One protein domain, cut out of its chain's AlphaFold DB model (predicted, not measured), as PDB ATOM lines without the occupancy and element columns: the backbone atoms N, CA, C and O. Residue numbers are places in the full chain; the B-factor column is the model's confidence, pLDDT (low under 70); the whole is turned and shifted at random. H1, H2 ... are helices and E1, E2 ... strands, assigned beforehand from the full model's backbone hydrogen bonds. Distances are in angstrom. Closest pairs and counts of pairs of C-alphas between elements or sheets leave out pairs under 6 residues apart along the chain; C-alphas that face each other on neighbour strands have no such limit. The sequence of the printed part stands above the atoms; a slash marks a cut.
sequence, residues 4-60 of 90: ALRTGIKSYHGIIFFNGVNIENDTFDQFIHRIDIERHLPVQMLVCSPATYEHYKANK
ATOM      1  N   ALA A   4     -41.162 -27.038  35.711       78.81
ATOM      2  CA  ALA A   4     -40.411 -26.230  36.678       78.81
ATOM      3  C   ALA A   4     -41.214 -25.889  37.947       78.81
ATOM      4  O   ALA A   4     -40.679 -25.876  39.049       78.81
ATOM      5  N   LEU A   5     -42.527 -25.674  37.825       79.62
ATOM      6  CA  LEU A   5     -43.360 -25.411  39.000       79.62
ATOM      7  C   LEU A   5     -43.502 -26.666  39.878       79.62
ATOM      8  O   LEU A   5     -43.557 -26.571  41.100       79.62
ATOM      9  N   ARG A   6     -43.527 -27.854  39.260       81.12
ATOM     10  CA  ARG A   6     -43.607 -29.135  39.978       81.12
ATOM     11  C   ARG A   6     -42.304 -29.511  40.674       81.12
ATOM     12  O   ARG A   6     -42.359 -30.220  41.672       81.12
ATOM     13  N   THR A   7     -41.154 -29.057  40.174       77.94
ATOM     14  CA  THR A   7     -39.864 -29.303  40.838       77.94
ATOM     15  C   THR A   7     -39.700 -28.468  42.105       77.94
ATOM     16  O   THR A   7     -38.780 -28.738  42.860       77.94
ATOM     17  N   GLY A   8     -40.591 -27.505  42.381       76.31
ATOM     18  CA  GLY A   8     -40.513 -26.626  43.552       76.31
ATOM     19  C   GLY A   8     -39.669 -25.370  43.323       76.31
ATOM     20  O   GLY A   8     -39.398 -24.636  44.275       76.31
ATOM     21  N   ILE A   9     -39.272 -25.103  42.073       80.62
ATOM     22  CA  ILE A   9     -38.645 -23.836  41.696       80.62
ATOM     23  C   ILE A   9     -39.690 -22.732  41.854       80.62
ATOM     24  O   ILE A   9     -40.780 -22.788  41.279       80.62
ATOM     25  N   LYS A  10     -39.351 -21.724  42.656       79.50
ATOM     26  CA  LYS A  10     -40.174 -20.532  42.839       79.50
ATOM     27  C   LYS A  10     -39.775 -19.478  41.813       79.50
ATOM     28  O   LYS A  10     -38.603 -19.374  41.447       79.50
ATOM     29  N   SER A  11     -40.747 -18.677  41.384       73.00
ATOM     30  CA  SER A  11     -40.477 -17.452  40.628       73.00
ATOM     31  C   SER A  11     -39.445 -16.599  41.375       73.00
ATOM     32  O   SER A  11     -39.425 -16.604  42.607       73.00
ATOM     33  N   TYR A  12     -38.607 -15.870  40.637       77.81
ATOM     34  CA  TYR A  12     -37.542 -14.997  41.164       77.81
ATOM     35  C   TYR A  12     -36.319 -15.697  41.777       77.81
ATOM     36  O   TYR A  12     -35.430 -15.018  42.286       77.81
ATOM     37  N   HIS A  13     -36.221 -17.028  41.720       83.69
ATOM     38  CA  HIS A  13     -34.947 -17.693  41.995       83.69
ATOM     39  C   HIS A  13     -33.993 -17.539  40.802       83.69
ATOM     40  O   HIS A  13     -34.373 -17.808  39.663       83.69
ATOM     41  N   GLY A  14     -32.753 -17.133  41.079       88.19
ATOM     42  CA  GLY A  14     -31.685 -17.066  40.082       88.19
ATOM     43  C   GLY A  14     -31.066 -18.444  39.850       88.19
ATOM     44  O   GLY A  14     -30.869 -19.200  40.805       88.19
ATOM     45  N   ILE A  15     -30.763 -18.770  38.590       91.25
ATOM     46  CA  ILE A  15     -30.055 -20.000  38.211       91.25
ATOM     47  C   ILE A  15     -28.552 -19.720  38.265       91.25
ATOM     48  O   ILE A  15     -28.077 -18.772  37.653       91.25
ATOM     49  N   ILE A  16     -27.822 -20.549  39.007       92.88
ATOM     50  CA  ILE A  16     -26.368 -20.435  39.198       92.88
ATOM     51  C   ILE A  16     -25.638 -21.500  38.377       92.88
ATOM     52  O   ILE A  16     -24.644 -21.210  37.718       92.88
ATOM     53  N   PHE A  17     -26.151 -22.734  38.397       93.00
ATOM     54  CA  PHE A  17     -25.634 -23.829  37.578       93.00
ATOM     55  C   PHE A  17     -26.740 -24.441  36.731       93.00
ATOM     56  O   PHE A  17     -27.853 -24.652  37.220       93.00
ATOM     57  N   PHE A  18     -26.389 -24.805  35.503       93.31
ATOM     58  CA  PHE A  18     -27.203 -25.592  34.586       93.31
ATOM     59  C   PHE A  18     -26.413 -26.832  34.165       93.31
ATOM     60  O   PHE A  18     -25.296 -26.714  33.669       93.31
ATOM     61  N   ASN A  19     -26.964 -28.019  34.430       92.00
ATOM     62  CA  ASN A  19     -26.357 -29.320  34.127       92.00
ATOM     63  C   ASN A  19     -24.892 -29.456  34.586       92.00
ATOM     64  O   ASN A  19     -24.047 -30.029  33.906       92.00
ATOM     65  N   GLY A  20     -24.584 -28.917  35.771       89.50
ATOM     66  CA  GLY A  20     -23.244 -28.974  36.365       89.50
ATOM     67  C   GLY A  20     -22.282 -27.875  35.904       89.50
ATOM     68  O   GLY A  20     -21.190 -27.768  36.458       89.50
ATOM     69  N   VAL A  21     -22.685 -27.015  34.968       91.56
ATOM     70  CA  VAL A  21     -21.887 -25.873  34.498       91.56
ATOM     71  C   VAL A  21     -22.347 -24.592  35.190       91.56
ATOM     72  O   VAL A  21     -23.547 -24.337  35.269       91.56
ATOM     73  N   ASN A  22     -21.406 -23.795  35.707       92.25
ATOM     74  CA  ASN A  22     -21.702 -22.466  36.249       92.25
ATOM     75  C   ASN A  22     -22.056 -21.522  35.092       92.25
ATOM     76  O   ASN A  22     -21.286 -21.425  34.141       92.25
ATOM     77  N   ILE A  23     -23.197 -20.844  35.195       93.56
ATOM     78  CA  ILE A  23     -23.721 -19.940  34.163       93.56
ATOM     79  C   ILE A  23     -23.865 -18.493  34.659       93.56
ATOM     80  O   ILE A  23     -24.504 -17.680  34.007       93.56
ATOM     81  N   GLU A  24     -23.315 -18.150  35.828       90.38
ATOM     82  CA  GLU A  24     -23.499 -16.824  36.443       90.38
ATOM     83  C   GLU A  24     -22.989 -15.676  35.561       90.38
ATOM     84  O   GLU A  24     -23.473 -14.552  35.672       90.38
ATOM     85  N   ASN A  25     -22.007 -15.961  34.704       92.06
ATOM     86  CA  ASN A  25     -21.412 -14.993  33.786       92.06
ATOM     87  C   ASN A  25     -21.890 -15.170  32.336       92.06
ATOM     88  O   ASN A  25     -21.429 -14.432  31.465       92.06
ATOM     89  N   ASP A  26     -22.769 -16.141  32.066       93.44
ATOM     90  CA  ASP A  26     -23.284 -16.377  30.720       93.44
ATOM     91  C   ASP A  26     -24.264 -15.256  30.346       93.44
ATOM     92  O   ASP A  26     -25.093 -14.815  31.149       93.44
ATOM     93  N   THR A  27     -24.205 -14.802  29.095       94.50
ATOM     94  CA  THR A  27     -25.267 -13.951  28.551       94.50
ATOM     95  C   THR A  27     -26.543 -14.767  28.348       94.50
ATOM     96  O   THR A  27     -26.520 -15.998  28.268       94.50
ATOM     97  N   PHE A  28     -27.677 -14.079  28.203       91.56
ATOM     98  CA  PHE A  28     -28.945 -14.747  27.913       91.56
ATOM     99  C   PHE A  28     -28.851 -15.642  26.666       91.56
ATOM    100  O   PHE A  28     -29.274 -16.793  26.708       91.56
ATOM    101  N   ASP A  29     -28.221 -15.159  25.595       95.69
ATOM    102  CA  ASP A  29     -28.082 -15.918  24.348       95.69
ATOM    103  C   ASP A  29     -27.204 -17.163  24.519       95.69
ATOM    104  O   ASP A  29     -27.546 -18.232  24.015       95.69
ATOM    105  N   GLN A  30     -26.103 -17.058  25.273       94.44
ATOM    106  CA  GLN A  30     -25.243 -18.204  25.591       94.44
ATOM    107  C   GLN A  30     -26.005 -19.264  26.388       94.44
ATOM    108  O   GLN A  30     -25.914 -20.458  26.092       94.44
ATOM    109  N   PHE A  31     -26.811 -18.826  27.355       93.19
ATOM    110  CA  PHE A  31     -27.637 -19.719  28.153       93.19
ATOM    111  C   PHE A  31     -28.723 -20.415  27.318       93.19
ATOM    112  O   PHE A  31     -28.891 -21.632  27.415       93.19
ATOM    113  N   ILE A  32     -29.427 -19.680  26.450       93.75
ATOM    114  CA  ILE A  32     -30.425 -20.261  25.539       93.75
ATOM    115  C   ILE A  32     -29.776 -21.253  24.573       93.75
ATOM    116  O   ILE A  32     -30.311 -22.342  24.361       93.75
ATOM    117  N   HIS A  33     -28.606 -20.920  24.030       94.00
ATOM    118  CA  HIS A  33     -27.870 -21.817  23.147       94.00
ATOM    119  C   HIS A  33     -27.496 -23.132  23.846       94.00
ATOM    120  O   HIS A  33     -27.677 -24.210  23.282       94.00
ATOM    121  N   ARG A  34     -27.056 -23.062  25.109       92.62
ATOM    122  CA  ARG A  34     -26.773 -24.246  25.930       92.62
ATOM    123  C   ARG A  34     -28.015 -25.114  26.135       92.62
ATOM    124  O   ARG A  34     -27.937 -26.330  25.975       92.62
ATOM    125  N   ILE A  35     -29.159 -24.499  26.446       92.25
ATOM    126  CA  ILE A  35     -30.431 -25.223  26.585       92.25
ATOM    127  C   ILE A  35     -30.781 -25.959  25.290       92.25
ATOM    128  O   ILE A  35     -31.214 -27.107  25.351       92.25
ATOM    129  N   ASP A  36     -30.606 -25.322  24.130       93.19
ATOM    130  CA  ASP A  36     -30.952 -25.942  22.848       93.19
ATOM    131  C   ASP A  36     -30.038 -27.133  22.518       93.19
ATOM    132  O   ASP A  36     -30.530 -28.198  22.136       93.19
ATOM    133  N   ILE A  37     -28.729 -27.008  22.765       93.19
ATOM    134  CA  ILE A  37     -27.770 -28.113  22.600       93.19
ATOM    135  C   ILE A  37     -28.147 -29.299  23.502       93.19
ATOM    136  O   ILE A  37     -28.185 -30.453  23.064       93.19
ATOM    137  N   GLU A  38     -28.458 -29.024  24.767       91.88
ATOM    138  CA  GLU A  38     -28.685 -30.040  25.797       91.88
ATOM    139  C   GLU A  38     -30.164 -30.440  25.939       91.88
ATOM    140  O   GLU A  38     -30.525 -31.175  26.855       91.88
ATOM    141  N   ARG A  39     -31.038 -30.026  25.010       88.50
ATOM    142  CA  ARG A  39     -32.501 -30.238  25.083       88.50
ATOM    143  C   ARG A  39     -32.945 -31.700  25.202       88.50
ATOM    144  O   ARG A  39     -34.090 -31.980  25.546       88.50
ATOM    145  N   HIS A  40     -32.066 -32.625  24.832       89.44
ATOM    146  CA  HIS A  40     -32.292 -34.066  24.858       89.44
ATOM    147  C   HIS A  40     -31.884 -34.711  26.195       89.44
ATOM    148  O   HIS A  40     -32.159 -35.891  26.411       89.44
ATOM    149  N   LEU A  41     -31.239 -33.953  27.086       89.44
ATOM    150  CA  LEU A  41     -30.779 -34.403  28.394       89.44
ATOM    151  C   LEU A  41     -31.761 -33.993  29.502       89.44
ATOM    152  O   LEU A  41     -32.469 -32.988  29.381       89.44
ATOM    153  N   PRO A  42     -31.807 -34.738  30.620       90.25
ATOM    154  CA  PRO A  42     -32.485 -34.274  31.820       90.25
ATOM    155  C   PRO A  42     -31.905 -32.939  32.292       90.25
ATOM    156  O   PRO A  42     -30.691 -32.771  32.353       90.25
ATOM    157  N   VAL A  43     -32.780 -32.009  32.674       90.00
ATOM    158  CA  VAL A  43     -32.370 -30.692  33.166       90.00
ATOM    159  C   VAL A  43     -32.166 -30.731  34.678       90.00
ATOM    160  O   VAL A  43     -33.093 -31.024  35.437       90.00
ATOM    161  N   GLN A  44     -30.963 -30.376  35.114       91.25
ATOM    162  CA  GLN A  44     -30.587 -30.160  36.503       91.25
ATOM    163  C   GLN A  44     -30.154 -28.704  36.687       91.25
ATOM    164  O   GLN A  44     -29.322 -28.192  35.947       91.25
ATOM    165  N   MET A  45     -30.696 -28.033  37.702       91.94
ATOM    166  CA  MET A  45     -30.355 -26.644  38.002       91.94
ATOM    167  C   MET A  45     -29.992 -26.485  39.474       91.94
ATOM    168  O   MET A  45     -30.672 -27.039  40.340       91.94
ATOM    169  N   LEU A  46     -28.963 -25.683  39.757       92.62
ATOM    170  CA  LEU A  46     -28.749 -25.114  41.086       92.62
ATOM    171  C   LEU A  46     -29.326 -23.703  41.089       92.62
ATOM    172  O   LEU A  46     -28.865 -22.843  40.339       92.62
ATOM    173  N   VAL A  47     -30.329 -23.477  41.931       92.00
ATOM    174  CA  VAL A  47     -31.011 -22.186  42.052       92.00
ATOM    175  C   VAL A  47     -30.874 -21.636  43.464       92.00
ATOM    176  O   VAL A  47     -30.779 -22.401  44.425       92.00
ATOM    177  N   CYS A  48     -30.906 -20.316  43.609       91.62
ATOM    178  CA  CYS A  48     -30.948 -19.683  44.923       91.62
ATOM    179  C   CYS A  48     -31.850 -18.444  44.934       91.62
ATOM    180  O   CYS A  48     -32.187 -17.879  43.892       91.62
ATOM    181  N   SER A  49     -32.275 -18.049  46.135       91.25
ATOM    182  CA  SER A  49     -33.001 -16.792  46.321       91.25
ATOM    183  C   SER A  49     -32.045 -15.596  46.198       91.25
ATOM    184  O   SER A  49     -30.863 -15.748  46.520       91.25
ATOM    185  N   PRO A  50     -32.533 -14.399  45.823       91.12
ATOM    186  CA  PRO A  50     -31.704 -13.192  45.780       91.12
ATOM    187  C   PRO A  50     -30.973 -12.913  47.102       91.12
ATOM    188  O   PRO A  50     -29.771 -12.678  47.104       91.12
ATOM    189  N   ALA A  51     -31.654 -13.073  48.243       92.25
ATOM    190  CA  ALA A  51     -31.046 -12.880  49.562       92.25
ATOM    191  C   ALA A  51     -29.909 -13.881  49.845       92.25
ATOM    192  O   ALA A  51     -28.871 -13.526  50.404       92.25
ATOM    193  N   THR A  52     -30.072 -15.145  49.435       92.25
ATOM    194  CA  THR A  52     -29.002 -16.149  49.532       92.25
ATOM    195  C   THR A  52     -27.825 -15.775  48.636       92.25
ATOM    196  O   THR A  52     -26.677 -15.904  49.058       92.25
ATOM    197  N   TYR A  53     -28.110 -15.295  47.424       92.50
ATOM    198  CA  TYR A  53     -27.096 -14.862  46.474       92.50
ATOM    199  C   TYR A  53     -26.240 -13.725  47.031       92.50
ATOM    200  O   TYR A  53     -25.019 -13.854  47.121       92.50
ATOM    201  N   GLU A  54     -26.888 -12.656  47.494       93.31
ATOM    202  CA  GLU A  54     -26.237 -11.497  48.106       93.31
ATOM    203  C   GLU A  54     -25.382 -11.901  49.308       93.31
ATOM    204  O   GLU A  54     -24.205 -11.543  49.382       93.31
ATOM    205  N   HIS A  55     -25.929 -12.720  50.210       94.00
ATOM    206  CA  HIS A  55     -25.193 -13.210  51.371       94.00
ATOM    207  C   HIS A  55     -23.938 -14.000  50.968       94.00
ATOM    208  O   HIS A  55     -22.866 -13.800  51.539       94.00
ATOM    209  N   TYR A  56     -24.034 -14.901  49.989       93.31
ATOM    210  CA  TYR A  56     -22.884 -15.692  49.544       93.31
ATOM    211  C   TYR A  56     -21.816 -14.822  48.878       93.31
ATOM    212  O   TYR A  56     -20.635 -14.976  49.196       93.31
ATOM    213  N   LYS A  57     -22.215 -13.874  48.024       91.62
ATOM    214  CA  LYS A  57     -21.287 -12.943  47.368       91.62
ATOM    215  C   LYS A  57     -20.593 -12.025  48.373       91.62
ATOM    216  O   LYS A  57     -19.367 -11.925  48.337       91.62
ATOM    217  N   ALA A  58     -21.334 -11.439  49.315       95.44
ATOM    218  CA  ALA A  58     -20.776 -10.581  50.362       95.44
ATOM    219  C   ALA A  58     -19.743 -11.317  51.233       95.44
ATOM    220  O   ALA A  58     -18.718 -10.751  51.605       95.44
ATOM    221  N   ASN A  59     -19.975 -12.606  51.502       93.94
ATOM    222  CA  ASN A  59     -19.085 -13.442  52.307       93.94
ATOM    223  C   ASN A  59     -18.027 -14.204  51.486       93.94
ATOM    224  O   ASN A  59     -17.341 -15.061  52.042       93.94
ATOM    225  N   LYS A  60     -17.900 -13.938  50.174       91.75
ATOM    226  CA  LYS A  60     -16.981 -14.643  49.257       91.75
ATOM    227  C   LYS A  60     -17.112 -16.175  49.322       91.75
ATOM    228  O   LYS A  60     -16.128 -16.900  49.180       91.75
TER     229      LYS A  60
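Overview. This is residues 4 to 60 of the 90 residues of a protein of Rotaria sp. Silwood2 (UniProt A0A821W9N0). A small two-stranded ribbon, E1 beside E2, forms the middle, with H1 off towards one end and H2 at the other, where residues 54 to 60 stick out. The printed part has 57 residues, in the order E1, H1, E2, H2; the strands are antiparallel. The class is mixed, helices and strands, with under half of the residues in named elements. The whole is only just compact, close to loose, with a radius of gyration of the C-alphas of 12.3 A and spans of 36 by 26 by 17 A.

Along the chain. E1 is residues 14 to 18, 11.1 A long, from C-alpha 14 at (-31.685, -17.066, 40.082). H1 is residues 28 to 37, 14.4 A. E2 is residues 45 to 48, 9.8 A. H2 is residues 50 to 58, 12.1 A, ending at C-alpha 58 (-20.776, -10.581, 50.362).

Arrangement. E1 and E2 are antiparallel neighbours at 155 degrees; N 16 and O 46 are 2.9 A apart, within hydrogen-bond range. The closest C-alphas of E1 and H2, Gly 14 and Pro 50, are 6.9 A apart. H1 and H2 are apart. In H1 and H2 every O i to N i+4 pair is within hydrogen-bond range.

Size, cuts and confidence. The farthest C-alphas, of His 40 and Asn 59, are 36.8 A apart. The printed part has no cut, no link is long, and no printed residue is under 70 in pLDDT.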